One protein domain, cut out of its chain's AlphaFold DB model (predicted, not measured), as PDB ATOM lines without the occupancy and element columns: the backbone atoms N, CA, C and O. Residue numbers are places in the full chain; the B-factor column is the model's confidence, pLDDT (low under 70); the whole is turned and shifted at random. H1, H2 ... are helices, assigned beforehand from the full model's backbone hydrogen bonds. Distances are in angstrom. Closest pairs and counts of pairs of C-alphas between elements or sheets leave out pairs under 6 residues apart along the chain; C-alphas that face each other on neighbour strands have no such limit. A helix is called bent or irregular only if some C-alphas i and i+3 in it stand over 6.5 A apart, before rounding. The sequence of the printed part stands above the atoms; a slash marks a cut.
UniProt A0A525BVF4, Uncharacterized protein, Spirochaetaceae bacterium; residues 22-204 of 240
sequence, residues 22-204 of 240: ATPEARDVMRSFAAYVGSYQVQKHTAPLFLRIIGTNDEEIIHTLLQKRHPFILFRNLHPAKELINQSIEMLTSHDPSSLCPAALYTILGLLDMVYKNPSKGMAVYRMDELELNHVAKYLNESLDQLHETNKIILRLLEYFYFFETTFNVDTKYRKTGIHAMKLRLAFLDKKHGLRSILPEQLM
ATOM      1  N   ALA A  22     -76.931  72.214   1.372       91.31
ATOM      2  CA  ALA A  22     -75.672  71.488   1.204       91.31
ATOM      3  C   ALA A  22     -74.848  71.939  -0.017       91.31
ATOM      4  O   ALA A  22     -73.652  71.661  -0.083       91.31
ATOM      5  N   THR A  23     -75.469  72.621  -0.985       94.62
ATOM      6  CA  THR A  23     -74.794  73.169  -2.172       94.62
ATOM      7  C   THR A  23     -75.067  74.669  -2.314       94.62
ATOM      8  O   THR A  23     -76.081  75.156  -1.799       94.62
ATOM      9  N   PRO A  24     -74.205  75.425  -3.022       95.50
ATOM     10  CA  PRO A  24     -74.433  76.847  -3.285       95.50
ATOM     11  C   PRO A  24     -75.777  77.120  -3.975       95.50
ATOM     12  O   PRO A  24     -76.503  78.024  -3.575       95.50
ATOM     13  N   GLU A  25     -76.163  76.283  -4.939       95.25
ATOM     14  CA  GLU A  25     -77.428  76.418  -5.669       95.25
ATOM     15  C   GLU A  25     -78.625  76.192  -4.744       95.25
ATOM     16  O   GLU A  25     -79.618  76.917  -4.813       95.25
ATOM     17  N   ALA A  26     -78.532  75.208  -3.841       94.88
ATOM     18  CA  ALA A  26     -79.551  74.983  -2.825       94.88
ATOM     19  C   ALA A  26     -79.689  76.199  -1.896       94.88
ATOM     20  O   ALA A  26     -80.816  76.609  -1.610       94.88
ATOM     21  N   ARG A  27     -78.569  76.811  -1.482       95.88
ATOM     22  CA  ARG A  27     -78.574  78.035  -0.667       95.88
ATOM     23  C   ARG A  27     -79.224  79.206  -1.408       95.88
ATOM     24  O   ARG A  27     -80.064  79.880  -0.823       95.88
ATOM     25  N   ASP A  28     -78.924  79.413  -2.689       96.25
ATOM     26  CA  ASP A  28     -79.525  80.495  -3.487       96.25
ATOM     27  C   ASP A  28     -81.039  80.309  -3.691       96.25
ATOM     28  O   ASP A  28     -81.817  81.268  -3.580       96.25
ATOM     29  N   VAL A  29     -81.479  79.067  -3.929       96.38
ATOM     30  CA  VAL A  29     -82.907  78.715  -3.981       96.38
ATOM     31  C   VAL A  29     -83.569  79.008  -2.637       96.38
ATOM     32  O   VAL A  29     -84.619  79.655  -2.601       96.38
ATOM     33  N   MET A  30     -82.953  78.585  -1.532       97.12
ATOM     34  CA  MET A  30     -83.498  78.813  -0.195       97.12
ATOM     35  C   MET A  30     -83.505  80.285   0.200       97.12
ATOM     36  O   MET A  30     -84.493  80.724   0.781       97.12
ATOM     37  N   ARG A  31     -82.489  81.073  -0.165       97.44
ATOM     38  CA  ARG A  31     -82.460  82.526   0.054       97.44
ATOM     39  C   ARG A  31     -83.618  83.207  -0.676       97.44
ATOM     40  O   ARG A  31     -84.377  83.967  -0.074       97.44
ATOM     41  N   SER A  32     -83.816  82.876  -1.951       97.44
ATOM     42  CA  SER A  32     -84.921  83.413  -2.761       97.44
ATOM     43  C   SER A  32     -86.287  83.006  -2.201       97.44
ATOM     44  O   SER A  32     -87.209  83.820  -2.105       97.44
ATOM     45  N   PHE A  33     -86.416  81.748  -1.780       96.62
ATOM     46  CA  PHE A  33     -87.647  81.238  -1.190       96.62
ATOM     47  C   PHE A  33     -87.927  81.848   0.189       96.62
ATOM     48  O   PHE A  33     -89.065  82.220   0.469       96.62
ATOM     49  N   ALA A  34     -86.902  82.041   1.018       97.75
ATOM     50  CA  ALA A  34     -86.991  82.739   2.295       97.75
ATOM     51  C   ALA A  34     -87.440  84.192   2.112       97.75
ATOM     52  O   ALA A  34     -88.304  84.645   2.858       97.75
ATOM     53  N   ALA A  35     -86.946  84.897   1.090       97.56
ATOM     54  CA  ALA A  35     -87.402  86.251   0.769       97.56
ATOM     55  C   ALA A  35     -88.896  86.270   0.410       97.56
ATOM     56  O   ALA A  35     -89.655  87.106   0.912       97.56
ATOM     57  N   TYR A  36     -89.327  85.312  -0.417       97.19
ATOM     58  CA  TYR A  36     -90.725  85.161  -0.810       97.19
ATOM     59  C   TYR A  36     -91.625  84.845   0.391       97.19
ATOM     60  O   TYR A  36     -92.587  85.570   0.637       97.19
ATOM     61  N   VAL A  37     -91.291  83.826   1.188       96.88
ATOM     62  CA  VAL A  37     -92.035  83.467   2.408       96.88
ATOM     63  C   VAL A  37     -92.015  84.618   3.414       96.88
ATOM     64  O   VAL A  37     -93.032  84.910   4.043       96.88
ATOM     65  N   GLY A  38     -90.894  85.328   3.510       96.00
ATOM     66  CA  GLY A  38     -90.712  86.485   4.373       96.00
ATOM     67  C   GLY A  38     -91.720  87.605   4.102       96.00
ATOM     68  O   GLY A  38     -92.134  88.281   5.041       96.00
ATOM     69  N   SER A  39     -92.199  87.751   2.864       95.44
ATOM     70  CA  SER A  39     -93.236  88.733   2.513       95.44
ATOM     71  C   SER A  39     -94.626  88.426   3.101       95.44
ATOM     72  O   SER A  39     -95.481  89.311   3.156       95.44
ATOM     73  N   TYR A  40     -94.855  87.201   3.590       95.19
ATOM     74  CA  TYR A  40     -96.122  86.792   4.190       95.19
ATOM     75  C   TYR A  40     -96.182  87.065   5.696       95.19
ATOM     76  O   TYR A  40     -95.185  87.054   6.430       95.19
ATOM     77  N   GLN A  41     -97.411  87.249   6.182       93.44
ATOM     78  CA  GLN A  41     -97.689  87.259   7.612       93.44
ATOM     79  C   GLN A  41     -97.584  85.848   8.198       93.44
ATOM     80  O   GLN A  41     -98.001  84.853   7.596       93.44
ATOM     81  N   VAL A  42     -97.064  85.781   9.419       95.19
ATOM     82  CA  VAL A  42     -96.995  84.538  10.181       95.19
ATOM     83  C   VAL A  42     -98.395  84.210  10.700       95.19
ATOM     84  O   VAL A  42     -98.968  84.948  11.498       95.19
ATOM     85  N   GLN A  43     -98.955  83.103  10.221       95.12
ATOM     86  CA  GLN A  43    -100.286  82.599  10.555       95.12
ATOM     87  C   GLN A  43    -100.199  81.112  10.898       95.12
ATOM     88  O   GLN A  43     -99.205  80.458  10.599       95.12
ATOM     89  N   LYS A  44    -101.262  80.538  11.474       93.38
ATOM     90  CA  LYS A  44    -101.280  79.131  11.915       93.38
ATOM     91  C   LYS A  44    -100.797  78.138  10.843       93.38
ATOM     92  O   LYS A  44    -100.081  77.201  11.169       93.38
ATOM     93  N   HIS A  45    -101.178  78.338   9.580       92.50
ATOM     94  CA  HIS A  45    -100.824  77.431   8.484       92.50
ATOM     95  C   HIS A  45     -99.457  77.731   7.844       92.50
ATOM     96  O   HIS A  45     -98.878  76.840   7.230       92.50
ATOM     97  N   THR A  46     -98.924  78.951   7.992       94.69
ATOM     98  CA  THR A  46     -97.595  79.326   7.474       94.69
ATOM     99  C   THR A  46     -96.490  79.144   8.512       94.69
ATOM    100  O   THR A  46     -95.341  78.925   8.142       94.69
ATOM    101  N   ALA A  47     -96.814  79.170   9.806       96.25
ATOM    102  CA  ALA A  47     -95.847  79.091  10.897       96.25
ATOM    103  C   ALA A  47     -94.902  77.877  10.835       96.25
ATOM    104  O   ALA A  47     -93.704  78.080  11.033       96.25
ATOM    105  N   PRO A  48     -95.361  76.654  10.492       95.69
ATOM    106  CA  PRO A  48     -94.449  75.521  10.345       95.69
ATOM    107  C   PRO A  48     -93.423  75.727   9.226       95.69
ATOM    108  O   PRO A  48     -92.291  75.277   9.344       95.69
ATOM    109  N   LEU A  49     -93.787  76.431   8.148       95.50
ATOM    110  CA  LEU A  49     -92.853  76.743   7.067       95.50
ATOM    111  C   LEU A  49     -91.809  77.772   7.510       95.50
ATOM    112  O   LEU A  49     -90.633  77.596   7.213       95.50
ATOM    113  N   PHE A  50     -92.224  78.805   8.251       97.25
ATOM    114  CA  PHE A  50     -91.288  79.753   8.860       97.25
ATOM    115  C   PHE A  50     -90.286  79.025   9.752       97.25
ATOM    116  O   PHE A  50     -89.082  79.180   9.567       97.25
ATOM    117  N   LEU A  51     -90.778  78.185  10.667       96.62
ATOM    118  CA  LEU A  51     -89.924  77.437  11.585       96.62
ATOM    119  C   LEU A  51     -89.003  76.461  10.844       96.62
ATOM    120  O   LEU A  51     -87.833  76.353  11.184       96.62
ATOM    121  N   ARG A  52     -89.483  75.830   9.769       96.00
ATOM    122  CA  ARG A  52     -88.662  74.960   8.921       96.00
ATOM    123  C   ARG A  52     -87.532  75.705   8.206       96.00
ATOM    124  O   ARG A  52     -86.440  75.162   8.094       96.00
ATOM    125  N   ILE A  53     -87.774  76.924   7.714       97.12
ATOM    126  CA  ILE A  53     -86.714  77.754   7.116       97.12
ATOM    127  C   ILE A  53     -85.729  78.203   8.201       97.12
ATOM    128  O   ILE A  53     -84.526  78.184   7.970       97.12
ATOM    129  N   ILE A  54     -86.207  78.527   9.403       97.25
ATOM    130  CA  ILE A  54     -85.331  78.804  10.553       97.25
ATOM    131  C   ILE A  54     -84.483  77.576  10.910       97.25
ATOM    132  O   ILE A  54     -83.306  77.708  11.225       97.25
ATOM    133  N   GLY A  55     -85.050  76.378  10.763       95.94
ATOM    134  CA  GLY A  55     -84.373  75.090  10.914       95.94
ATOM    135  C   GLY A  55     -83.233  74.822   9.933       95.94
ATOM    136  O   GLY A  55     -82.479  73.885  10.164       95.94
ATOM    137  N   THR A  56     -83.067  75.633   8.881       95.75
ATOM    138  CA  THR A  56     -81.862  75.570   8.030       95.75
ATOM    139  C   THR A  56     -80.606  75.994   8.784       95.75
ATOM    140  O   THR A  56     -79.511  75.604   8.396       95.75
ATOM    141  N   ASN A  57     -80.774  76.783   9.855       95.44
ATOM    142  CA  ASN A  57     -79.702  77.309  10.690       95.44
ATOM    143  C   ASN A  57     -78.624  78.105   9.913       95.44
ATOM    144  O   ASN A  57     -77.513  78.296  10.398       95.44
ATOM    145  N   ASP A  58     -78.958  78.587   8.711       95.31
ATOM    146  CA  ASP A  58     -78.097  79.429   7.879       95.31
ATOM    147  C   ASP A  58     -78.443  80.904   8.133       95.31
ATOM    148  O   ASP A  58     -79.578  81.343   7.921       95.31
ATOM    149  N   GLU A  59     -77.466  81.659   8.636       94.06
ATOM    150  CA  GLU A  59     -77.642  83.038   9.098       94.06
ATOM    151  C   GLU A  59     -78.244  83.939   8.012       94.06
ATOM    152  O   GLU A  59     -79.232  84.636   8.249       94.06
ATOM    153  N   GLU A  60     -77.728  83.871   6.787       95.44
ATOM    154  CA  GLU A  60     -78.176  84.723   5.689       95.44
ATOM    155  C   GLU A  60     -79.606  84.386   5.241       95.44
ATOM    156  O   GLU A  60     -80.425  85.284   4.996       95.44
ATOM    157  N   ILE A  61     -79.944  83.094   5.174       97.69
ATOM    158  CA  ILE A  61     -81.303  82.635   4.854       97.69
ATOM    159  C   ILE A  61     -82.286  83.094   5.934       97.69
ATOM    160  O   ILE A  61     -83.364  83.608   5.612       97.69
ATOM    161  N   ILE A  62     -81.922  82.953   7.210       97.19
ATOM    162  CA  ILE A  62     -82.770  83.362   8.332       97.19
ATOM    163  C   ILE A  62     -82.963  84.876   8.334       97.19
ATOM    164  O   ILE A  62     -84.098  85.342   8.457       97.19
ATOM    165  N   HIS A  63     -81.904  85.659   8.138       95.62
ATOM    166  CA  HIS A  63     -82.016  87.110   8.009       95.62
ATOM    167  C   HIS A  63     -82.927  87.512   6.854       95.62
ATOM    168  O   HIS A  63     -83.789  88.378   7.017       95.62
ATOM    169  N   THR A  64     -82.796  86.841   5.712       97.19
ATOM    170  CA  THR A  64     -83.648  87.081   4.546       97.19
ATOM    171  C   THR A  64     -85.121  86.769   4.846       97.19
ATOM    172  O   THR A  64     -86.004  87.536   4.458       97.19
ATOM    173  N   LEU A  65     -85.401  85.689   5.587       97.75
ATOM    174  CA  LEU A  65     -86.751  85.334   6.037       97.75
ATOM    175  C   LEU A  65     -87.325  86.374   7.011       97.75
ATOM    176  O   LEU A  65     -88.476  86.809   6.880       97.75
ATOM    177  N   LEU A  66     -86.544  86.743   8.027       95.69
ATOM    178  CA  LEU A  66     -86.965  87.668   9.078       95.69
ATOM    179  C   LEU A  66     -87.160  89.082   8.530       95.69
ATOM    180  O   LEU A  66     -88.079  89.784   8.971       95.69
ATOM    181  N   GLN A  67     -86.359  89.465   7.535       89.75
ATOM    182  CA  GLN A  67     -86.276  90.807   6.971       89.75
ATOM    183  C   GLN A  67     -85.927  91.824   8.069       89.75
ATOM    184  O   GLN A  67     -84.781  91.924   8.487       89.75
ATOM    185  N   LYS A  68     -86.923  92.563   8.573       89.25
ATOM    186  CA  LYS A  68     -86.787  93.534   9.677       89.25
ATOM    187  C   LYS A  68     -87.552  93.120  10.936       89.25
ATOM    188  O   LYS A  68     -87.688  93.909  11.871       89.25
ATOM    189  N   ARG A  69     -88.134  91.917  10.950       93.50
ATOM    190  CA  ARG A  69     -88.862  91.400  12.113       93.50
ATOM    191  C   ARG A  69     -87.870  90.903  13.145       93.50
ATOM    192  O   ARG A  69     -86.934  90.182  12.828       93.50
ATOM    193  N   HIS A  70     -88.138  91.243  14.393       94.19
ATOM    194  CA  HIS A  70     -87.332  90.759  15.493       94.19
ATOM    195  C   HIS A  70     -87.642  89.266  15.756       94.19
ATOM    196  O   HIS A  70     -88.815  88.930  15.955       94.19
ATOM    197  N   PRO A  71     -86.629  88.375  15.799       96.62
ATOM    198  CA  PRO A  71     -86.818  86.919  15.869       96.62
ATOM    199  C   PRO A  71     -87.662  86.488  17.075       96.62
ATOM    200  O   PRO A  71     -88.641  85.760  16.932       96.62
ATOM    201  N   PHE A  72     -87.372  87.053  18.253       96.69
ATOM    202  CA  PHE A  72     -88.081  86.749  19.504       96.69
ATOM    203  C   PHE A  72     -89.606  86.955  19.460       96.69
ATOM    204  O   PHE A  72     -90.347  86.291  20.174       96.69
ATOM    205  N   ILE A  73     -90.106  87.870  18.627       95.69
ATOM    206  CA  ILE A  73     -91.544  88.170  18.557       95.69
ATOM    207  C   ILE A  73     -92.209  87.599  17.304       95.69
ATOM    208  O   ILE A  73     -93.376  87.904  17.055       95.69
ATOM    209  N   LEU A  74     -91.502  86.778  16.518       95.94
ATOM    210  CA  LEU A  74     -91.981  86.289  15.222       95.94
ATOM    211  C   LEU A  74     -93.340  85.583  15.330       95.94
ATOM    212  O   LEU A  74     -94.219  85.792  14.494       95.94
ATOM    213  N   PHE A  75     -93.528  84.792  16.388       95.94
ATOM    214  CA  PHE A  75     -94.723  83.977  16.597       95.94
ATOM    215  C   PHE A  75     -95.732  84.567  17.593       95.94
ATOM    216  O   PHE A  75     -96.756  83.936  17.835       95.94
ATOM    217  N   ARG A  76     -95.516  85.785  18.124       92.62
ATOM    218  CA  ARG A  76     -96.276  86.342  19.273       92.62
ATOM    219  C   ARG A  76     -97.803  86.395  19.112       92.62
ATOM    220  O   ARG A  76     -98.521  86.467  20.101       92.62
ATOM    221  N   ASN A  77     -98.288  86.441  17.870       90.44
ATOM    222  CA  ASN A  77     -99.710  86.574  17.539       90.44
ATOM    223  C   ASN A  77    -100.372  85.219  17.228       90.44
ATOM    224  O   ASN A  77    -101.535  85.178  16.824       90.44
ATOM    225  N   LEU A  78     -99.636  84.113  17.350       92.56
ATOM    226  CA  LEU A  78    -100.165  82.781  17.103       92.56
ATOM    227  C   LEU A  78    -100.744  82.163  18.366       92.56
ATOM    228  O   LEU A  78    -100.298  82.406  19.483       92.56
ATOM    229  N   HIS A  79    -101.699  81.265  18.154       90.62
ATOM    230  CA  HIS A  79    -102.069  80.323  19.194       90.62
ATOM    231  C   HIS A  79    -100.968  79.259  19.315       90.62
ATOM    232  O   HIS A  79    -100.517  78.759  18.278       90.62
ATOM    233  N   PRO A  80    -100.559  78.890  20.542       87.19
ATOM    234  CA  PRO A  80     -99.656  77.771  20.780       87.19
ATOM    235  C   PRO A  80    -100.091  76.517  20.019       87.19
ATOM    236  O   PRO A  80    -101.241  76.087  20.126       87.19
ATOM    237  N   ALA A  81     -99.173  75.928  19.258       92.50
ATOM    238  CA  ALA A  81     -99.395  74.683  18.535       92.50
ATOM    239  C   ALA A  81     -98.312  73.678  18.924       92.50
ATOM    240  O   ALA A  81     -97.122  74.003  18.897       92.50
ATOM    241  N   LYS A  82     -98.733  72.460  19.278       95.56
ATOM    242  CA  LYS A  82     -97.849  71.393  19.766       95.56
ATOM    243  C   LYS A  82     -96.739  71.080  18.758       95.56
ATOM    244  O   LYS A  82     -95.597  70.857  19.137       95.56
ATOM    245  N   GLU A  83     -97.073  71.117  17.473       95.44
ATOM    246  CA  GLU A  83     -96.167  70.834  16.363       95.44
ATOM    247  C   GLU A  83     -95.012  71.840  16.278       95.44
ATOM    248  O   GLU A  83     -93.885  71.442  15.997       95.44
ATOM    249  N   LEU A  84     -95.264  73.124  16.561       96.44
ATOM    250  CA  LEU A  84     -94.221  74.159  16.554       96.44
ATOM    251  C   LEU A  84     -93.275  74.013  17.749       96.44
ATOM    252  O   LEU A  84     -92.076  74.249  17.623       96.44
ATOM    253  N   ILE A  85     -93.814  73.612  18.903       97.38
ATOM    254  CA  ILE A  85     -93.024  73.382  20.117       97.38
ATOM    255  C   ILE A  85     -92.126  72.159  19.917       97.38
ATOM    256  O   ILE A  85     -90.927  72.267  20.137       97.38
ATOM    257  N   ASN A  86     -92.672  71.052  19.399       97.00
ATOM    258  CA  ASN A  86     -91.903  69.854  19.033       97.00
ATOM    259  C   ASN A  86     -90.700  70.189  18.143       97.00
ATOM    260  O   ASN A  86     -89.572  69.859  18.486       97.00
ATOM    261  N   GLN A  87     -90.939  70.883  17.025       96.19
ATOM    262  CA  GLN A  87     -89.874  71.262  16.090       96.19
ATOM    263  C   GLN A  87     -88.826  72.161  16.754       96.19
ATOM    264  O   GLN A  87     -87.633  72.003  16.530       96.19
ATOM    265  N   SER A  88     -89.263  73.084  17.611       97.38
ATOM    266  CA  SER A  88     -88.357  73.969  18.343       97.38
ATOM    267  C   SER A  88     -87.465  73.203  19.324       97.38
ATOM    268  O   SER A  88     -86.273  73.479  19.415       97.38
ATOM    269  N   ILE A  89     -88.020  72.217  20.031       97.50
ATOM    270  CA  ILE A  89     -87.261  71.356  20.946       97.50
ATOM    271  C   ILE A  89     -86.320  70.429  20.180       97.50
ATOM    272  O   ILE A  89     -85.176  70.255  20.595       97.50
ATOM    273  N   GLU A  90     -86.745  69.893  19.039       96.38
ATOM    274  CA  GLU A  90     -85.888  69.105  18.149       96.38
ATOM    275  C   GLU A  90     -84.684  69.926  17.663       96.38
ATOM    276  O   GLU A  90     -83.553  69.438  17.693       96.38
ATOM    277  N   MET A  91     -84.893  71.199  17.306       96.56
ATOM    278  CA  MET A  91     -83.808  72.112  16.934       96.56
ATOM    279  C   MET A  91     -82.828  72.351  18.088       96.56
ATOM    280  O   MET A  91     -81.623  72.233  17.870       96.56
ATOM    281  N   LEU A  92     -83.323  72.634  19.301       96.38
ATOM    282  CA  LEU A  92     -82.474  72.799  20.492       96.38
ATOM    283  C   LEU A  92     -81.733  71.510  20.849       96.38
ATOM    284  O   LEU A  92     -80.597  71.550  21.306       96.38
ATOM    285  N   THR A  93     -82.362  70.354  20.650       95.06
ATOM    286  CA  THR A  93     -81.758  69.048  20.931       95.06
ATOM    287  C   THR A  93     -80.626  68.753  19.952       95.06
ATOM    288  O   THR A  93     -79.551  68.343  20.380       95.06
ATOM    289  N   SER A  94     -80.852  69.017  18.663       93.81
ATOM    290  CA  SER A  94     -79.949  68.637  17.567       93.81
ATOM    291  C   SER A  94     -78.740  69.556  17.391       93.81
ATOM    292  O   SER A  94     -77.796  69.172  16.708       93.81
ATOM    293  N   HIS A  95     -78.765  70.760  17.966       93.75
ATOM    294  CA  HIS A  95     -77.691  71.740  17.814       93.75
ATOM    295  C   HIS A  95     -76.947  71.965  19.117       93.75
ATOM    296  O   HIS A  95     -77.555  72.130  20.173       93.75
ATOM    297  N   ASP A  96     -75.631  72.066  19.032       89.94
ATOM    298  CA  ASP A  96     -74.819  72.561  20.132       89.94
ATOM    299  C   ASP A  96     -74.983  74.073  20.297       89.94
ATOM    300  O   ASP A  96     -75.263  74.770  19.311       89.94
ATOM    301  N   PRO A  97     -74.775  74.608  21.512       88.94
ATOM    302  CA  PRO A  97     -74.917  76.034  21.768       88.94
ATOM    303  C   PRO A  97     -74.067  76.951  20.879       88.94
ATOM    304  O   PRO A  97     -74.493  78.058  20.571       88.94
ATOM    305  N   SER A  98     -72.905  76.480  20.423       87.19
ATOM    306  CA  SER A  98     -72.022  77.203  19.500       87.19
ATOM    307  C   SER A  98     -72.457  77.138  18.031       87.19
ATOM    308  O   SER A  98     -72.014  77.945  17.219       87.19
ATOM    309  N   SER A  99     -73.299  76.164  17.677       89.69
ATOM    310  CA  SER A  99     -73.677  75.873  16.290       89.69
ATOM    311  C   SER A  99     -74.990  76.525  15.871       89.69
ATOM    312  O   SER A  99     -75.204  76.753  14.683       89.69
ATOM    313  N   LEU A 100     -75.888  76.804  16.819       93.12
ATOM    314  CA  LEU A 100     -77.192  77.385  16.523       93.12
ATOM    315  C   LEU A 100     -77.050  78.895  16.311       93.12
ATOM    316  O   LEU A 100     -76.625  79.617  17.208       93.12
ATOM    317  N   CYS A 101     -77.454  79.373  15.138       94.00
ATOM    318  CA  CYS A 101     -77.492  80.788  14.809       94.00
ATOM    319  C   CYS A 101     -78.319  81.552  15.861       94.00
ATOM    320  O   CYS A 101     -79.442  81.127  16.179       94.00
ATOM    321  N   PRO A 102     -77.843  82.714  16.344       94.38
ATOM    322  CA  PRO A 102     -78.587  83.562  17.268       94.38
ATOM    323  C   PRO A 102     -80.038  83.800  16.861       94.38
ATOM    324  O   PRO A 102     -80.965  83.569  17.637       94.38
ATOM    325  N   ALA A 103     -80.284  84.183  15.608       95.81
ATOM    326  CA  ALA A 103     -81.634  84.456  15.129       95.81
ATOM    327  C   ALA A 103     -82.570  83.238  15.264       95.81
ATOM    328  O   ALA A 103     -83.751  83.401  15.599       95.81
ATOM    329  N   ALA A 104     -82.050  82.023  15.053       97.06
ATOM    330  CA  ALA A 104     -82.796  80.788  15.269       97.06
ATOM    331  C   ALA A 104     -83.083  80.566  16.758       97.06
ATOM    332  O   ALA A 104     -84.245  80.368  17.127       97.06
ATOM    333  N   LEU A 105     -82.057  80.682  17.610       97.25
ATOM    334  CA  LEU A 105     -82.190  80.539  19.060       97.25
ATOM    335  C   LEU A 105     -83.234  81.509  19.622       97.25
ATOM    336  O   LEU A 105     -84.176  81.085  20.287       97.25
ATOM    337  N   TYR A 106     -83.139  82.798  19.301       97.19
ATOM    338  CA  TYR A 106     -84.094  83.799  19.776       97.19
ATOM    339  C   TYR A 106     -85.510  83.556  19.271       97.19
ATOM    340  O   TYR A 106     -86.468  83.831  19.993       97.19
ATOM    341  N   THR A 107     -85.665  83.031  18.055       97.56
ATOM    342  CA  THR A 107     -86.988  82.679  17.539       97.56
ATOM    343  C   THR A 107     -87.599  81.516  18.320       97.56
ATOM    344  O   THR A 107     -88.769  81.586  18.708       97.56
ATOM    345  N   ILE A 108     -86.805  80.480  18.604       97.88
ATOM    346  CA  ILE A 108     -87.224  79.344  19.433       97.88
ATOM    347  C   ILE A 108     -87.570  79.814  20.848       97.88
ATOM    348  O   ILE A 108     -88.667  79.545  21.337       97.88
ATOM    349  N   LEU A 109     -86.669  80.554  21.497       97.88
ATOM    350  CA  LEU A 109     -86.883  81.049  22.854       97.88
ATOM    351  C   LEU A 109     -88.105  81.970  22.936       97.88
ATOM    352  O   LEU A 109     -88.853  81.895  23.904       97.88
ATOM    353  N   GLY A 110     -88.354  82.785  21.910       97.31
ATOM    354  CA  GLY A 110     -89.554  83.614  21.805       97.31
ATOM    355  C   GLY A 110     -90.846  82.808  21.713       97.31
ATOM    356  O   GLY A 110     -91.836  83.140  22.370       97.31
ATOM    357  N   LEU A 111     -90.839  81.712  20.946       97.50
ATOM    358  CA  LEU A 111     -91.969  80.788  20.899       97.50
ATOM    359  C   LEU A 111     -92.207  80.137  22.268       97.50
ATOM    360  O   LEU A 111     -93.343  80.116  22.738       97.50
ATOM    361  N   LEU A 112     -91.156  79.623  22.911       97.62
ATOM    362  CA  LEU A 112     -91.271  78.971  24.218       97.62
ATOM    363  C   LEU A 112     -91.724  79.957  25.305       97.62
ATOM    364  O   LEU A 112     -92.637  79.641  26.064       97.62
ATOM    365  N   ASP A 113     -91.168  81.168  25.342       96.69
ATOM    366  CA  ASP A 113     -91.577  82.233  26.268       96.69
ATOM    367  C   ASP A 113     -93.065  82.571  26.106       96.69
ATOM    368  O   ASP A 113     -93.811  82.578  27.084       96.69
ATOM    369  N   MET A 114     -93.531  82.746  24.865       95.75
ATOM    370  CA  MET A 114     -94.946  82.991  24.574       95.75
ATOM    371  C   MET A 114     -95.849  81.861  25.091       95.75
ATOM    372  O   MET A 114     -96.914  82.133  25.651       95.75
ATOM    373  N   VAL A 115     -95.445  80.602  24.897       95.44
ATOM    374  CA  VAL A 115     -96.227  79.423  25.301       95.44
ATOM    375  C   VAL A 115     -96.277  79.277  26.823       95.44
ATOM    376  O   VAL A 115     -97.354  79.061  27.381       95.44
ATOM    377  N   TYR A 116     -95.133  79.399  27.497       94.94
ATOM    378  CA  TYR A 116     -94.998  79.074  28.920       94.94
ATOM    379  C   TYR A 116     -95.136  80.270  29.860       94.94
ATOM    380  O   TYR A 116     -95.261  80.057  31.064       94.94
ATOM    381  N   LYS A 117     -95.246  81.506  29.349       93.25
ATOM    382  CA  LYS A 117     -95.595  82.691  30.157       93.25
ATOM    383  C   LYS A 117     -96.836  82.472  31.028       93.25
ATOM    384  O   LYS A 117     -96.941  83.049  32.108       93.25
ATOM    385  N   ASN A 118     -97.788  81.659  30.564       90.69
ATOM    386  CA  ASN A 118     -98.800  81.055  31.425       90.69
ATOM    387  C   ASN A 118     -98.496  79.552  31.549       90.69
ATOM    388  O   ASN A 118     -98.901  78.788  30.668       90.69
ATOM    389  N   PRO A 119     -97.823  79.113  32.626       88.94
ATOM    390  CA  PRO A 119     -97.323  77.746  32.718       88.94
ATOM    391  C   PRO A 119     -98.432  76.692  32.657       88.94
ATOM    392  O   PRO A 119     -98.279  75.675  31.994       88.94
ATOM    393  N   SER A 120     -99.588  76.964  33.277       86.88
ATOM    394  CA  SER A 120    -100.745  76.058  33.265       86.88
ATOM    395  C   SER A 120    -101.253  75.801  31.843       86.88
ATOM    396  O   SER A 120    -101.429  74.654  31.432       86.88
ATOM    397  N   LYS A 121    -101.419  76.871  31.051       89.62
ATOM    398  CA  LYS A 121    -101.821  76.760  29.641       89.62
ATOM    399  C   LYS A 121    -100.724  76.128  28.787       89.62
ATOM    400  O   LYS A 121    -101.034  75.270  27.967       89.62
ATOM    401  N   GLY A 122     -99.467  76.519  28.990       92.25
ATOM    402  CA  GLY A 122     -98.322  75.970  28.263       92.25
ATOM    403  C   GLY A 122     -98.209  74.458  28.438       92.25
ATOM    404  O   GLY A 122     -98.228  73.730  27.449       92.25
ATOM    405  N   MET A 123     -98.233  73.983  29.689       90.25
ATOM    406  CA  MET A 123     -98.151  72.556  30.038       90.25
ATOM    407  C   MET A 123     -99.345  71.732  29.543       90.25
ATOM    408  O   MET A 123     -99.211  70.526  29.332       90.25
ATOM    409  N   ALA A 124    -100.507  72.363  29.339       90.50
ATOM    410  CA  ALA A 124    -101.664  71.719  28.721       90.50
ATOM    411  C   ALA A 124    -101.503  71.539  27.199       90.50
ATOM    412  O   ALA A 124    -102.038  70.583  26.639       90.50
ATOM    413  N   VAL A 125    -100.773  72.436  26.527       93.81
ATOM    414  CA  VAL A 125    -100.489  72.349  25.082       93.81
ATOM    415  C   VAL A 125     -99.336  71.385  24.814       93.81
ATOM    416  O   VAL A 125     -99.434  70.510  23.949       93.81
ATOM    417  N   TYR A 126     -98.242  71.549  25.553       94.62
ATOM    418  CA  TYR A 126     -97.046  70.730  25.461       94.62
ATOM    419  C   TYR A 126     -96.469  70.524  26.852       94.62
ATOM    420  O   TYR A 126     -96.163  71.479  27.559       94.62
ATOM    421  N   ARG A 127     -96.311  69.265  27.253       92.12
ATOM    422  CA  ARG A 127     -95.721  68.941  28.547       92.12
ATOM    423  C   ARG A 127     -94.219  68.787  28.375       92.12
ATOM    424  O   ARG A 127     -93.785  67.726  27.944       92.12
ATOM    425  N   MET A 128     -93.478  69.821  28.759       93.06
ATOM    426  CA  MET A 128     -92.022  69.768  28.768       93.06
ATOM    427  C   MET A 128     -91.506  68.891  29.913       93.06
ATOM    428  O   MET A 128     -92.001  68.991  31.046       93.06
ATOM    429  N   ASP A 129     -90.528  68.035  29.635       93.12
ATOM    430  CA  ASP A 129     -89.867  67.199  30.640       93.12
ATOM    431  C   ASP A 129     -88.492  67.743  31.086       93.12
ATOM    432  O   ASP A 129     -88.061  68.830  30.701       93.12
ATOM    433  N   GLU A 130     -87.828  67.021  31.991       94.06
ATOM    434  CA  GLU A 130     -86.523  67.412  32.546       94.06
ATOM    435  C   GLU A 130     -85.403  67.383  31.494       94.06
ATOM    436  O   GLU A 130     -84.479  68.197  31.554       94.06
ATOM    437  N   LEU A 131     -85.484  66.465  30.525       94.94
ATOM    438  CA  LEU A 131     -84.491  66.323  29.463       94.94
ATOM    439  C   LEU A 131     -84.593  67.493  28.485       94.94
ATOM    440  O   LEU A 131     -83.589  68.117  28.145       94.94
ATOM    441  N   GLU A 132     -85.806  67.848  28.085       96.44
ATOM    442  CA  GLU A 132     -86.058  68.997  27.219       96.44
ATOM    443  C   GLU A 132     -85.653  70.310  27.895       96.44
ATOM    444  O   GLU A 132     -85.053  71.175  27.255       96.44
ATOM    445  N   LEU A 133     -85.886  70.439  29.206       95.94
ATOM    446  CA  LEU A 133     -85.368  71.569  29.980       95.94
ATOM    447  C   LEU A 133     -83.839  71.636  29.979       95.94
ATOM    448  O   LEU A 133     -83.296  72.739  29.921       95.94
ATOM    449  N   ASN A 134     -83.133  70.502  29.997       96.44
ATOM    450  CA  ASN A 134     -81.674  70.501  29.847       96.44
ATOM    451  C   ASN A 134     -81.251  71.038  28.476       96.44
ATOM    452  O   ASN A 134     -80.309  71.826  28.390       96.44
ATOM    453  N   HIS A 135     -81.966  70.665  27.411       96.69
ATOM    454  CA  HIS A 135     -81.704  71.170  26.061       96.69
ATOM    455  C   HIS A 135     -82.006  72.664  25.903       96.69
ATOM    456  O   HIS A 135     -81.402  73.309  25.052       96.69
ATOM    457  N   VAL A 136     -82.881  73.236  26.730       96.94
ATOM    458  CA  VAL A 136     -83.049  74.692  26.832       96.94
ATOM    459  C   VAL A 136     -81.905  75.311  27.644       96.94
ATOM    460  O   VAL A 136     -81.285  76.281  27.215       96.94
ATOM    461  N   ALA A 137     -81.606  74.753  28.818       96.31
ATOM    462  CA  ALA A 137     -80.658  75.330  29.767       96.31
ATOM    463  C   ALA A 137     -79.194  75.253  29.314       96.31
ATOM    464  O   ALA A 137     -78.397  76.072  29.761       96.31
ATOM    465  N   LYS A 138     -78.832  74.346  28.399       94.94
ATOM    466  CA  LYS A 138     -77.471  74.280  27.838       94.94
ATOM    467  C   LYS A 138     -77.036  75.547  27.088       94.94
ATOM    468  O   LYS A 138     -75.850  75.727  26.855       94.94
ATOM    469  N   TYR A 139     -77.977  76.418  26.716       95.31
ATOM    470  CA  TYR A 139     -77.691  77.706  26.075       95.31
ATOM    471  C   TYR A 139     -77.420  78.845  27.076       95.31
ATOM    472  O   TYR A 139     -77.188  79.980  26.664       95.31
ATOM    473  N   LEU A 140     -77.461  78.577  28.386       94.69
ATOM    474  CA  LEU A 140     -77.016  79.532  29.400       94.69
ATOM    475  C   LEU A 140     -75.497  79.717  29.327       94.69
ATOM    476  O   LEU A 140     -74.745  78.745  29.323       94.69
ATOM    477  N   ASN A 141     -75.050  80.972  29.337       92.56
ATOM    478  CA  ASN A 141     -73.637  81.332  29.320       92.56
ATOM    479  C   ASN A 141     -73.180  81.830  30.692       92.56
ATOM    480  O   ASN A 141     -73.480  82.964  31.064       92.56
ATOM    481  N   GLU A 142     -72.441  80.999  31.430       90.75
ATOM    482  CA  GLU A 142     -71.918  81.328  32.768       90.75
ATOM    483  C   GLU A 142     -70.824  82.407  32.745       90.75
ATOM    484  O   GLU A 142     -70.549  83.032  33.769       90.75
ATOM    485  N   SER A 143     -70.216  82.662  31.582       89.88
ATOM    486  CA  SER A 143     -69.250  83.756  31.399       89.88
ATOM    487  C   SER A 143     -69.928  85.126  31.297       89.88
ATOM    488  O   SER A 143     -69.256  86.154  31.383       89.88
ATOM    489  N   LEU A 144     -71.251  85.155  31.097       91.00
ATOM    490  CA  LEU A 144     -72.056  86.366  30.968       91.00
ATOM    491  C   LEU A 144     -72.970  86.536  32.183       91.00
ATOM    492  O   LEU A 144     -73.383  85.574  32.825       91.00
ATOM    493  N   ASP A 145     -73.333  87.782  32.483       91.25
ATOM    494  CA  ASP A 145     -74.245  88.072  33.591       91.25
ATOM    495  C   ASP A 145     -75.662  87.521  33.326       91.25
ATOM    496  O   ASP A 145     -76.089  87.328  32.182       91.25
ATOM    497  N   GLN A 146     -76.437  87.321  34.392       91.06
ATOM    498  CA  GLN A 146     -77.846  86.917  34.325       91.06
ATOM    499  C   GLN A 146     -78.720  87.920  33.554       91.06
ATOM    500  O   GLN A 146     -79.802  87.570  33.086       91.06
ATOM    501  N   LEU A 147     -78.266  89.175  33.441       92.56
ATOM    502  CA  LEU A 147     -78.948  90.239  32.709       92.56
ATOM    503  C   LEU A 147     -78.667  90.215  31.204       92.56
ATOM    504  O   LEU A 147     -79.363  90.916  30.467       92.56
ATOM    505  N   HIS A 148     -77.697  89.416  30.741       93.69
ATOM    506  CA  HIS A 148     -77.500  89.178  29.315       93.69
ATOM    507  C   HIS A 148     -78.786  88.615  28.701       93.69
ATOM    508  O   HIS A 148     -79.430  87.759  29.305       93.69
ATOM    509  N   GLU A 149     -79.176  89.078  27.512       91.81
ATOM    510  CA  GLU A 149     -80.524  88.831  26.978       91.81
ATOM    511  C   GLU A 149     -80.856  87.335  26.854       91.81
ATOM    512  O   GLU A 149     -81.911  86.909  27.331       91.81
ATOM    513  N   THR A 150     -79.945  86.516  26.317       94.00
ATOM    514  CA  THR A 150     -80.124  85.052  26.224       94.00
ATOM    515  C   THR A 150     -80.314  84.416  27.603       94.00
ATOM    516  O   THR A 150     -81.290  83.695  27.827       94.00
ATOM    517  N   ASN A 151     -79.444  84.754  28.564       95.69
ATOM    518  CA  ASN A 151     -79.509  84.233  29.931       95.69
ATOM    519  C   ASN A 151     -80.819  84.634  30.608       95.69
ATOM    520  O   ASN A 151     -81.543  83.794  31.133       95.69
ATOM    521  N   LYS A 152     -81.170  85.915  30.533       96.38
ATOM    522  CA  LYS A 152     -82.392  86.486  31.100       96.38
ATOM    523  C   LYS A 152     -83.649  85.796  30.576       96.38
ATOM    524  O   LYS A 152     -84.557  85.515  31.358       96.38
ATOM    525  N   ILE A 153     -83.718  85.521  29.272       97.06
ATOM    526  CA  ILE A 153     -84.856  84.824  28.660       97.06
ATOM    527  C   ILE A 153     -84.930  83.376  29.154       97.06
ATOM    528  O   ILE A 153     -85.998  82.946  29.590       97.06
ATOM    529  N   ILE A 154     -83.816  82.639  29.137       97.81
ATOM    530  CA  ILE A 154     -83.794  81.237  29.577       97.81
ATOM    531  C   ILE A 154     -84.120  81.132  31.072       97.81
ATOM    532  O   ILE A 154     -84.970  80.333  31.460       97.81
ATOM    533  N   LEU A 155     -83.519  81.968  31.920       97.38
ATOM    534  CA  LEU A 155     -83.787  81.991  33.360       97.38
ATOM    535  C   LEU A 155     -85.252  82.320  33.667       97.38
ATOM    536  O   LEU A 155     -85.828  81.721  34.576       97.38
ATOM    537  N   ARG A 156     -85.870  83.225  32.896       96.69
ATOM    538  CA  ARG A 156     -87.307  83.519  32.987       96.69
ATOM    539  C   ARG A 156     -88.165  82.339  32.527       96.69
ATOM    540  O   ARG A 156     -89.188  82.051  33.138       96.69
ATOM    541  N   LEU A 157     -87.754  81.622  31.486       97.00
ATOM    542  CA  LEU A 157     -88.451  80.412  31.061       97.00
ATOM    543  C   LEU A 157     -88.395  79.337  32.159       97.00
ATOM    544  O   LEU A 157     -89.430  78.782  32.512       97.00
ATOM    545  N   LEU A 158     -87.229  79.105  32.772       96.50
ATOM    546  CA  LEU A 158     -87.080  78.196  33.917       96.50
ATOM    547  C   LEU A 158     -87.929  78.637  35.124       96.50
ATOM    548  O   LEU A 158     -88.493  77.807  35.838       96.50
ATOM    549  N   GLU A 159     -88.059  79.945  35.341       94.69
ATOM    550  CA  GLU A 159     -88.914  80.525  36.376       94.69
ATOM    551  C   GLU A 159     -90.389  80.147  36.219       94.69
ATOM    552  O   GLU A 159     -91.048  79.820  37.207       94.69
ATOM    553  N   TYR A 160     -90.891  80.135  34.983       93.94
ATOM    554  CA  TYR A 160     -92.262  79.732  34.678       93.94
ATOM    555  C   TYR A 160     -92.560  78.300  35.140       93.94
ATOM    556  O   TYR A 160     -93.620  78.055  35.718       93.94
ATOM    557  N   PHE A 161     -91.620  77.368  34.965       90.94
ATOM    558  CA  PHE A 161     -91.782  75.986  35.429       90.94
ATOM    559  C   PHE A 161     -91.692  75.859  36.949       90.94
ATOM    560  O   PHE A 161     -92.457  75.098  37.542       90.94
ATOM    561  N   TYR A 162     -90.794  76.615  37.584       88.06
ATOM    562  CA  TYR A 162     -90.659  76.623  39.039       88.06
ATOM    563  C   TYR A 162     -91.931  77.143  39.730       88.06
ATOM    564  O   TYR A 162     -92.518  76.438  40.548       88.06
ATOM    565  N   PHE A 163     -92.416  78.335  39.363       81.12
ATOM    566  CA  PHE A 163     -93.582  78.937  40.026       81.12
ATOM    567  C   PHE A 163     -94.899  78.211  39.755       81.12
ATOM    568  O   PHE A 163     -95.851  78.330  40.533       81.12
ATOM    569  N   PHE A 164     -94.980  77.462  38.653       77.69
ATOM    570  CA  PHE A 164     -96.137  76.621  38.380       77.69
ATOM    571  C   PHE A 164     -96.359  75.583  39.482       77.69
ATOM    572  O   PHE A 164     -97.491  75.389  39.923       77.69
ATOM    573  N   GLU A 165     -95.282  74.955  39.955       66.94
ATOM    574  CA  GLU A 165     -95.333  73.937  41.006       66.94
ATOM    575  C   GLU A 165     -95.790  74.535  42.338       66.94
ATOM    576  O   GLU A 165     -96.743  74.038  42.940       66.94
ATOM    577  N   THR A 166     -95.187  75.659  42.734       63.81
ATOM    578  CA  THR A 166     -95.431  76.280  44.041       63.81
ATOM    579  C   THR A 166     -96.835  76.863  44.184       63.81
ATOM    580  O   THR A 166     -97.369  76.919  45.287       63.81
ATOM    581  N   THR A 167     -97.438  77.326  43.084       65.75
ATOM    582  CA  THR A 167     -98.683  78.116  43.132       65.75
ATOM    583  C   THR A 167     -99.942  77.263  42.984       65.75
ATOM    584  O   THR A 167    -100.974  77.584  43.566       65.75
ATOM    585  N   PHE A 168     -99.888  76.180  42.206       61.38
ATOM    586  CA  PHE A 168    -101.098  75.466  41.775       61.38
ATOM    587  C   PHE A 168    -101.293  74.097  42.445       61.38
ATOM    588  O   PHE A 168    -102.176  73.355  42.021       61.38
ATOM    589  N   ASN A 169    -100.498  73.772  43.480       59.38
ATOM    590  CA  ASN A 169    -100.537  72.503  44.231       59.38
ATOM    591  C   ASN A 169    -100.700  71.301  43.284       59.38
ATOM    592  O   ASN A 169    -101.637  70.504  43.374       59.38
ATOM    593  N   VAL A 170     -99.852  71.300  42.253       60.78
ATOM    594  CA  VAL A 170    -100.119  70.564  41.021       60.78
ATOM    595  C   VAL A 170     -99.901  69.079  41.236       60.78
ATOM    596  O   VAL A 170     -99.028  68.657  41.992       60.78
ATOM    597  N   ASP A 171    -100.683  68.293  40.502       64.19
ATOM    598  CA  ASP A 171    -100.497  66.862  40.296       64.19
ATOM    599  C   ASP A 171     -99.000  66.489  40.260       64.19
ATOM    600  O   ASP A 171     -98.204  67.118  39.549       64.19
ATOM    601  N   THR A 172     -98.622  65.459  41.027       66.25
ATOM    602  CA  THR A 172     -97.231  64.998  41.249       66.25
ATOM    603  C   THR A 172     -96.406  64.873  39.963       66.25
ATOM    604  O   THR A 172     -95.179  64.984  39.984       66.25
ATOM    605  N   LYS A 173     -97.084  64.701  38.825       70.94
ATOM    606  CA  LYS A 173     -96.513  64.602  37.484       70.94
ATOM    607  C   LYS A 173     -95.724  65.835  37.011       70.94
ATOM    608  O   LYS A 173     -94.858  65.664  36.156       70.94
ATOM    609  N   TYR A 174     -95.983  67.039  37.526       76.50
ATOM    610  CA  TYR A 174     -95.262  68.263  37.114       76.50
ATOM    611  C   TYR A 174     -94.176  68.700  38.095       76.50
ATOM    612  O   TYR A 174     -93.322  69.520  37.764       76.50
ATOM    613  N   ARG A 175     -94.191  68.116  39.294       82.75
ATOM    614  CA  ARG A 175     -93.298  68.476  40.391       82.75
ATOM    615  C   ARG A 175     -91.825  68.297  40.038       82.75
ATOM    616  O   ARG A 175     -90.999  69.144  40.352       82.75
ATOM    617  N   LYS A 176     -91.519  67.196  39.352       88.75
ATOM    618  CA  LYS A 176     -90.175  66.850  38.882       88.75
ATOM    619  C   LYS A 176     -89.576  67.954  38.000       88.75
ATOM    620  O   LYS A 176     -88.573  68.554  38.369       88.75
ATOM    621  N   THR A 177     -90.296  68.331  36.943       90.62
ATOM    622  CA  THR A 177     -89.929  69.415  36.021       90.62
ATOM    623  C   THR A 177     -89.703  70.752  36.741       90.62
ATOM    624  O   THR A 177     -88.703  71.417  36.488       90.62
ATOM    625  N   GLY A 178     -90.585  71.140  37.671       91.44
ATOM    626  CA  GLY A 178     -90.446  72.397  38.425       91.44
ATOM    627  C   GLY A 178     -89.218  72.425  39.346       91.44
ATOM    628  O   GLY A 178     -88.456  73.393  39.338       91.44
ATOM    629  N   ILE A 179     -88.975  71.334  40.085       92.00
ATOM    630  CA  ILE A 179     -87.775  71.177  40.925       92.00
ATOM    631  C   ILE A 179     -86.509  71.209  40.064       92.00
ATOM    632  O   ILE A 179     -85.515  71.827  40.448       92.00
ATOM    633  N   HIS A 180     -86.536  70.549  38.907       94.88
ATOM    634  CA  HIS A 180     -85.407  70.514  37.983       94.88
ATOM    635  C   HIS A 180     -85.097  71.892  37.385       94.88
ATOM    636  O   HIS A 180     -83.943  72.314  37.367       94.88
ATOM    637  N   ALA A 181     -86.123  72.659  37.005       95.50
ATOM    638  CA  ALA A 181     -85.951  74.036  36.548       95.50
ATOM    639  C   ALA A 181     -85.337  74.940  37.633       95.50
ATOM    640  O   ALA A 181     -84.422  75.717  37.351       95.50
ATOM    641  N   MET A 182     -85.788  74.810  38.887       94.56
ATOM    642  CA  MET A 182     -85.205  75.535  40.025       94.56
ATOM    643  C   MET A 182     -83.728  75.185  40.218       94.56
ATOM    644  O   MET A 182     -82.893  76.074  40.375       94.56
ATOM    645  N   LYS A 183     -83.411  73.891  40.181       95.19
ATOM    646  CA  LYS A 183     -82.047  73.371  40.261       95.19
ATOM    647  C   LYS A 183     -81.143  74.013  39.206       95.19
ATOM    648  O   LYS A 183     -80.113  74.570  39.573       95.19
ATOM    649  N   LEU A 184     -81.557  74.010  37.938       95.75
ATOM    650  CA  LEU A 184     -80.809  74.632  36.838       95.75
ATOM    651  C   LEU A 184     -80.558  76.131  37.075       95.75
ATOM    652  O   LEU A 184     -79.437  76.599  36.888       95.75
ATOM    653  N   ARG A 185     -81.566  76.879  37.552       95.12
ATOM    654  CA  ARG A 185     -81.395  78.306  37.895       95.12
ATOM    655  C   ARG A 185     -80.379  78.513  39.014       95.12
ATOM    656  O   ARG A 185     -79.533  79.391  38.903       95.12
ATOM    657  N   LEU A 186     -80.467  77.730  40.090       94.12
ATOM    658  CA  LEU A 186     -79.544  77.843  41.222       94.12
ATOM    659  C   LEU A 186     -78.115  77.483  40.818       94.12
ATOM    660  O   LEU A 186     -77.193  78.182  41.213       94.12
ATOM    661  N   ALA A 187     -77.948  76.447  39.996       94.69
ATOM    662  CA  ALA A 187     -76.652  76.045  39.468       94.69
ATOM    663  C   ALA A 187     -76.001  77.143  38.621       94.69
ATOM    664  O   ALA A 187     -74.831  77.431  38.827       94.69
ATOM    665  N   PHE A 188     -76.761  77.809  37.745       94.50
ATOM    666  CA  PHE A 188     -76.257  78.951  36.972       94.50
ATOM    667  C   PHE A 188     -75.792  80.119  37.858       94.50
ATOM    668  O   PHE A 188     -74.823  80.803  37.545       94.50
ATOM    669  N   LEU A 189     -76.483  80.362  38.975       90.50
ATOM    670  CA  LEU A 189     -76.137  81.436  39.912       90.50
ATOM    671  C   LEU A 189     -75.018  81.041  40.892       90.50
ATOM    672  O   LEU A 189     -74.458  81.909  41.572       90.50
ATOM    673  N   ASP A 190     -74.689  79.753  40.986       89.69
ATOM    674  CA  ASP A 190     -73.675  79.233  41.893       89.69
ATOM    675  C   ASP A 190     -72.287  79.219  41.246       89.69
ATOM    676  O   ASP A 190     -71.934  78.343  40.459       89.69
ATOM    677  N   LYS A 191     -71.440  80.146  41.695       79.25
ATOM    678  CA  LYS A 191     -70.050  80.284  41.241       79.25
ATOM    679  C   LYS A 191     -69.148  79.089  41.580       79.25
ATOM    680  O   LYS A 191     -68.031  79.036  41.069       79.25
ATOM    681  N   LYS A 192     -69.555  78.183  42.480       78.81
ATOM    682  CA  LYS A 192     -68.725  77.042  42.914       78.81
ATOM    683  C   LYS A 192     -68.968  75.782  42.096       78.81
ATOM    684  O   LYS A 192     -68.010  75.089  41.762       78.81
ATOM    685  N   HIS A 193     -70.231  75.462  41.840       78.75
ATOM    686  CA  HIS A 193     -70.619  74.205  41.204       78.75
ATOM    687  C   HIS A 193     -71.037  74.384  39.742       78.75
ATOM    688  O   HIS A 193     -70.784  73.483  38.937       78.75
ATOM    689  N   GLY A 194     -71.627  75.534  39.399       87.88
ATOM    690  CA  GLY A 194     -72.088  75.846  38.052       87.88
ATOM    691  C   GLY A 194     -73.123  74.859  37.508       87.88
ATOM    692  O   GLY A 194     -73.529  73.883  38.152       87.88
ATOM    693  N   LEU A 195     -73.511  75.067  36.256       89.44
ATOM    694  CA  LEU A 195     -74.429  74.220  35.500       89.44
ATOM    695  C   LEU A 195     -73.917  72.788  35.314       89.44
ATOM    696  O   LEU A 195     -74.725  71.867  35.202       89.44
ATOM    697  N   ARG A 196     -72.594  72.581  35.344       88.38
ATOM    698  CA  ARG A 196     -71.939  71.259  35.261       88.38
ATOM    699  C   ARG A 196     -72.390  70.285  36.345       88.38
ATOM    700  O   ARG A 196     -72.298  69.079  36.161       88.38
ATOM    701  N   SER A 197     -72.866  70.798  37.475       86.94
ATOM    702  CA  SER A 197     -73.364  69.964  38.569       86.94
ATOM    703  C   SER A 197     -74.725  69.317  38.287       86.94
ATOM    704  O   SER A 197     -75.126  68.410  39.018       86.94
ATOM    705  N   ILE A 198     -75.442  69.777  37.254       90.56
ATOM    706  CA  ILE A 198     -76.830  69.375  36.972       90.56
ATOM    707  C   ILE A 198     -77.018  68.934  35.523       90.56
ATOM    708  O   ILE A 198     -77.727  67.958  35.274       90.56
ATOM    709  N   LEU A 199     -76.411  69.640  34.568       89.31
ATOM    710  CA  LEU A 199     -76.488  69.276  33.160       89.31
ATOM    711  C   LEU A 199     -75.572  68.079  32.860       89.31
ATOM    712  O   LEU A 199     -74.425  68.065  33.311       89.31
ATOM    713  N   PRO A 200     -76.043  67.100  32.065       87.69
ATOM    714  CA  PRO A 200     -75.195  66.035  31.546       87.69
ATOM    715  C   PRO A 200     -73.984  66.595  30.795       87.69
ATOM    716  O   PRO A 200     -74.109  67.554  30.030       87.69
ATOM    717  N   GLU A 201     -72.828  65.956  30.963       82.06
ATOM    718  CA  GLU A 201     -71.563  66.387  30.357       82.06
ATOM    719  C   GLU A 201     -71.639  66.468  28.824       82.06
ATOM    720  O   GLU A 201     -71.036  67.343  28.217       82.06
ATOM    721  N   GLN A 202     -72.463  65.632  28.188       82.31
ATOM    722  CA  GLN A 202     -72.665  65.631  26.735       82.31
ATOM    723  C   GLN A 202     -73.335  66.909  26.206       82.31
ATOM    724  O   GLN A 202     -73.296  67.157  25.008       82.31
ATOM    725  N   LEU A 203     -73.980  67.697  27.072       80.00
ATOM    726  CA  LEU A 203     -74.628  68.959  26.701       80.00
ATOM    727  C   LEU A 203     -73.761  70.183  27.018       80.00
ATOM    728  O   LEU A 203     -74.178  71.310  26.754       80.00
ATOM    729  N   MET A 204     -72.583  69.974  27.604       75.56
ATOM    730  CA  MET A 204     -71.662  71.032  27.994       75.56
ATOM    731  C   MET A 204     -70.731  71.369  26.829       75.56
ATOM    732  O   MET A 204     -69.845  70.590  26.492       75.56
TER     733      MET A 204
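Overview. This is residues 22 to 204 of the 240 residues of an uncharacterized protein of Spirochaetaceae bacterium (UniProt A0A525BVF4). The helices are stacked along the longest axis in two rows, with H1, H3, H5 and H8 following one another in one row and H2, H4, H7 and H9 in the other. H1 makes one end and the H8 and H9 hairpin lies toward the other, while short H6 makes a corner at the end of H5. The printed part has 183 residues with nine named helices, H1 to H9 in chain order, and no named strand; its class is all helix. It is compact, with a radius of gyration of the C-alphas of 16.9 A and spans of 49 by 33 by 25 A.

Along the chain. H1, residues 24 to 38, begins at C-alpha 24 (-74.433, 76.847, -3.285) and is 20.4 A long. H2 is residues 47 to 54 and H3 residues 59 to 66. H4, residues 82 to 94, is 18.2 A long. H5, residues 102 to 116, is 20.6 A long and begins at (-78.587, 83.562, 17.268). H6 is residues 119 to 125 and H7 residues 130 to 137. H8, residues 149 to 168, is the longest at 28.7 A. H9, residues 172 to 189, is 26.8 A long, ends at C-alpha 189 (-76.137, 81.436, 39.912), and is only just irregular: C-alphas 173 and 176 are 6.9 A apart.

Arrangement. H1 and H3 touch, the same way at a shallow tilt of 21 degrees; their closest C-alphas, Gly 38 and Leu 65, are 4.4 A apart. H2 and H3 form a hairpin, closest at C-alphas Ile 54 and Ile 62, 5.7 A. H4 touches H2 with residues 83 to 88 alone, closest at C-alphas Leu 84 and Pro 48, 6.4 A. H4 and H5 form a hairpin, closest at C-alphas Ser 88 and Ile 108, 5.6 A. H5 and H8 touch, the same way at a shallow tilt of 17 degrees, closest at C-alphas Asp 113 and Leu 157, 6.0 A. H5 and H6 touch only at the corner, C-alphas Tyr 116 and Gly 122 being closest at 4.6 A. H9 touches H7 with residues 176 to 184 alone, the closest C-alphas being those of Thr 177 and Glu 130, 5.3 A apart. H8 and H9 form a hairpin, closest at C-alphas Tyr 162 and Gly 178, 4.3 A. H1 is apart from H4 and H9, for instance. Every O i to N i+4 pair is within hydrogen-bond range in H1 to H7; in H8 13 of 16 are, in H9 12 of 14.

Size, cuts and confidence. The C-alphas farthest apart, Glu 25 and Asn 169, are 55.1 A apart. The printed part has no cut. The links H3 to H4 and H7 to H8 are long. Residues 190 to 204 hold no named element. Mean pLDDT of the printed part is 91.9; residues 165 to 172 are under 70.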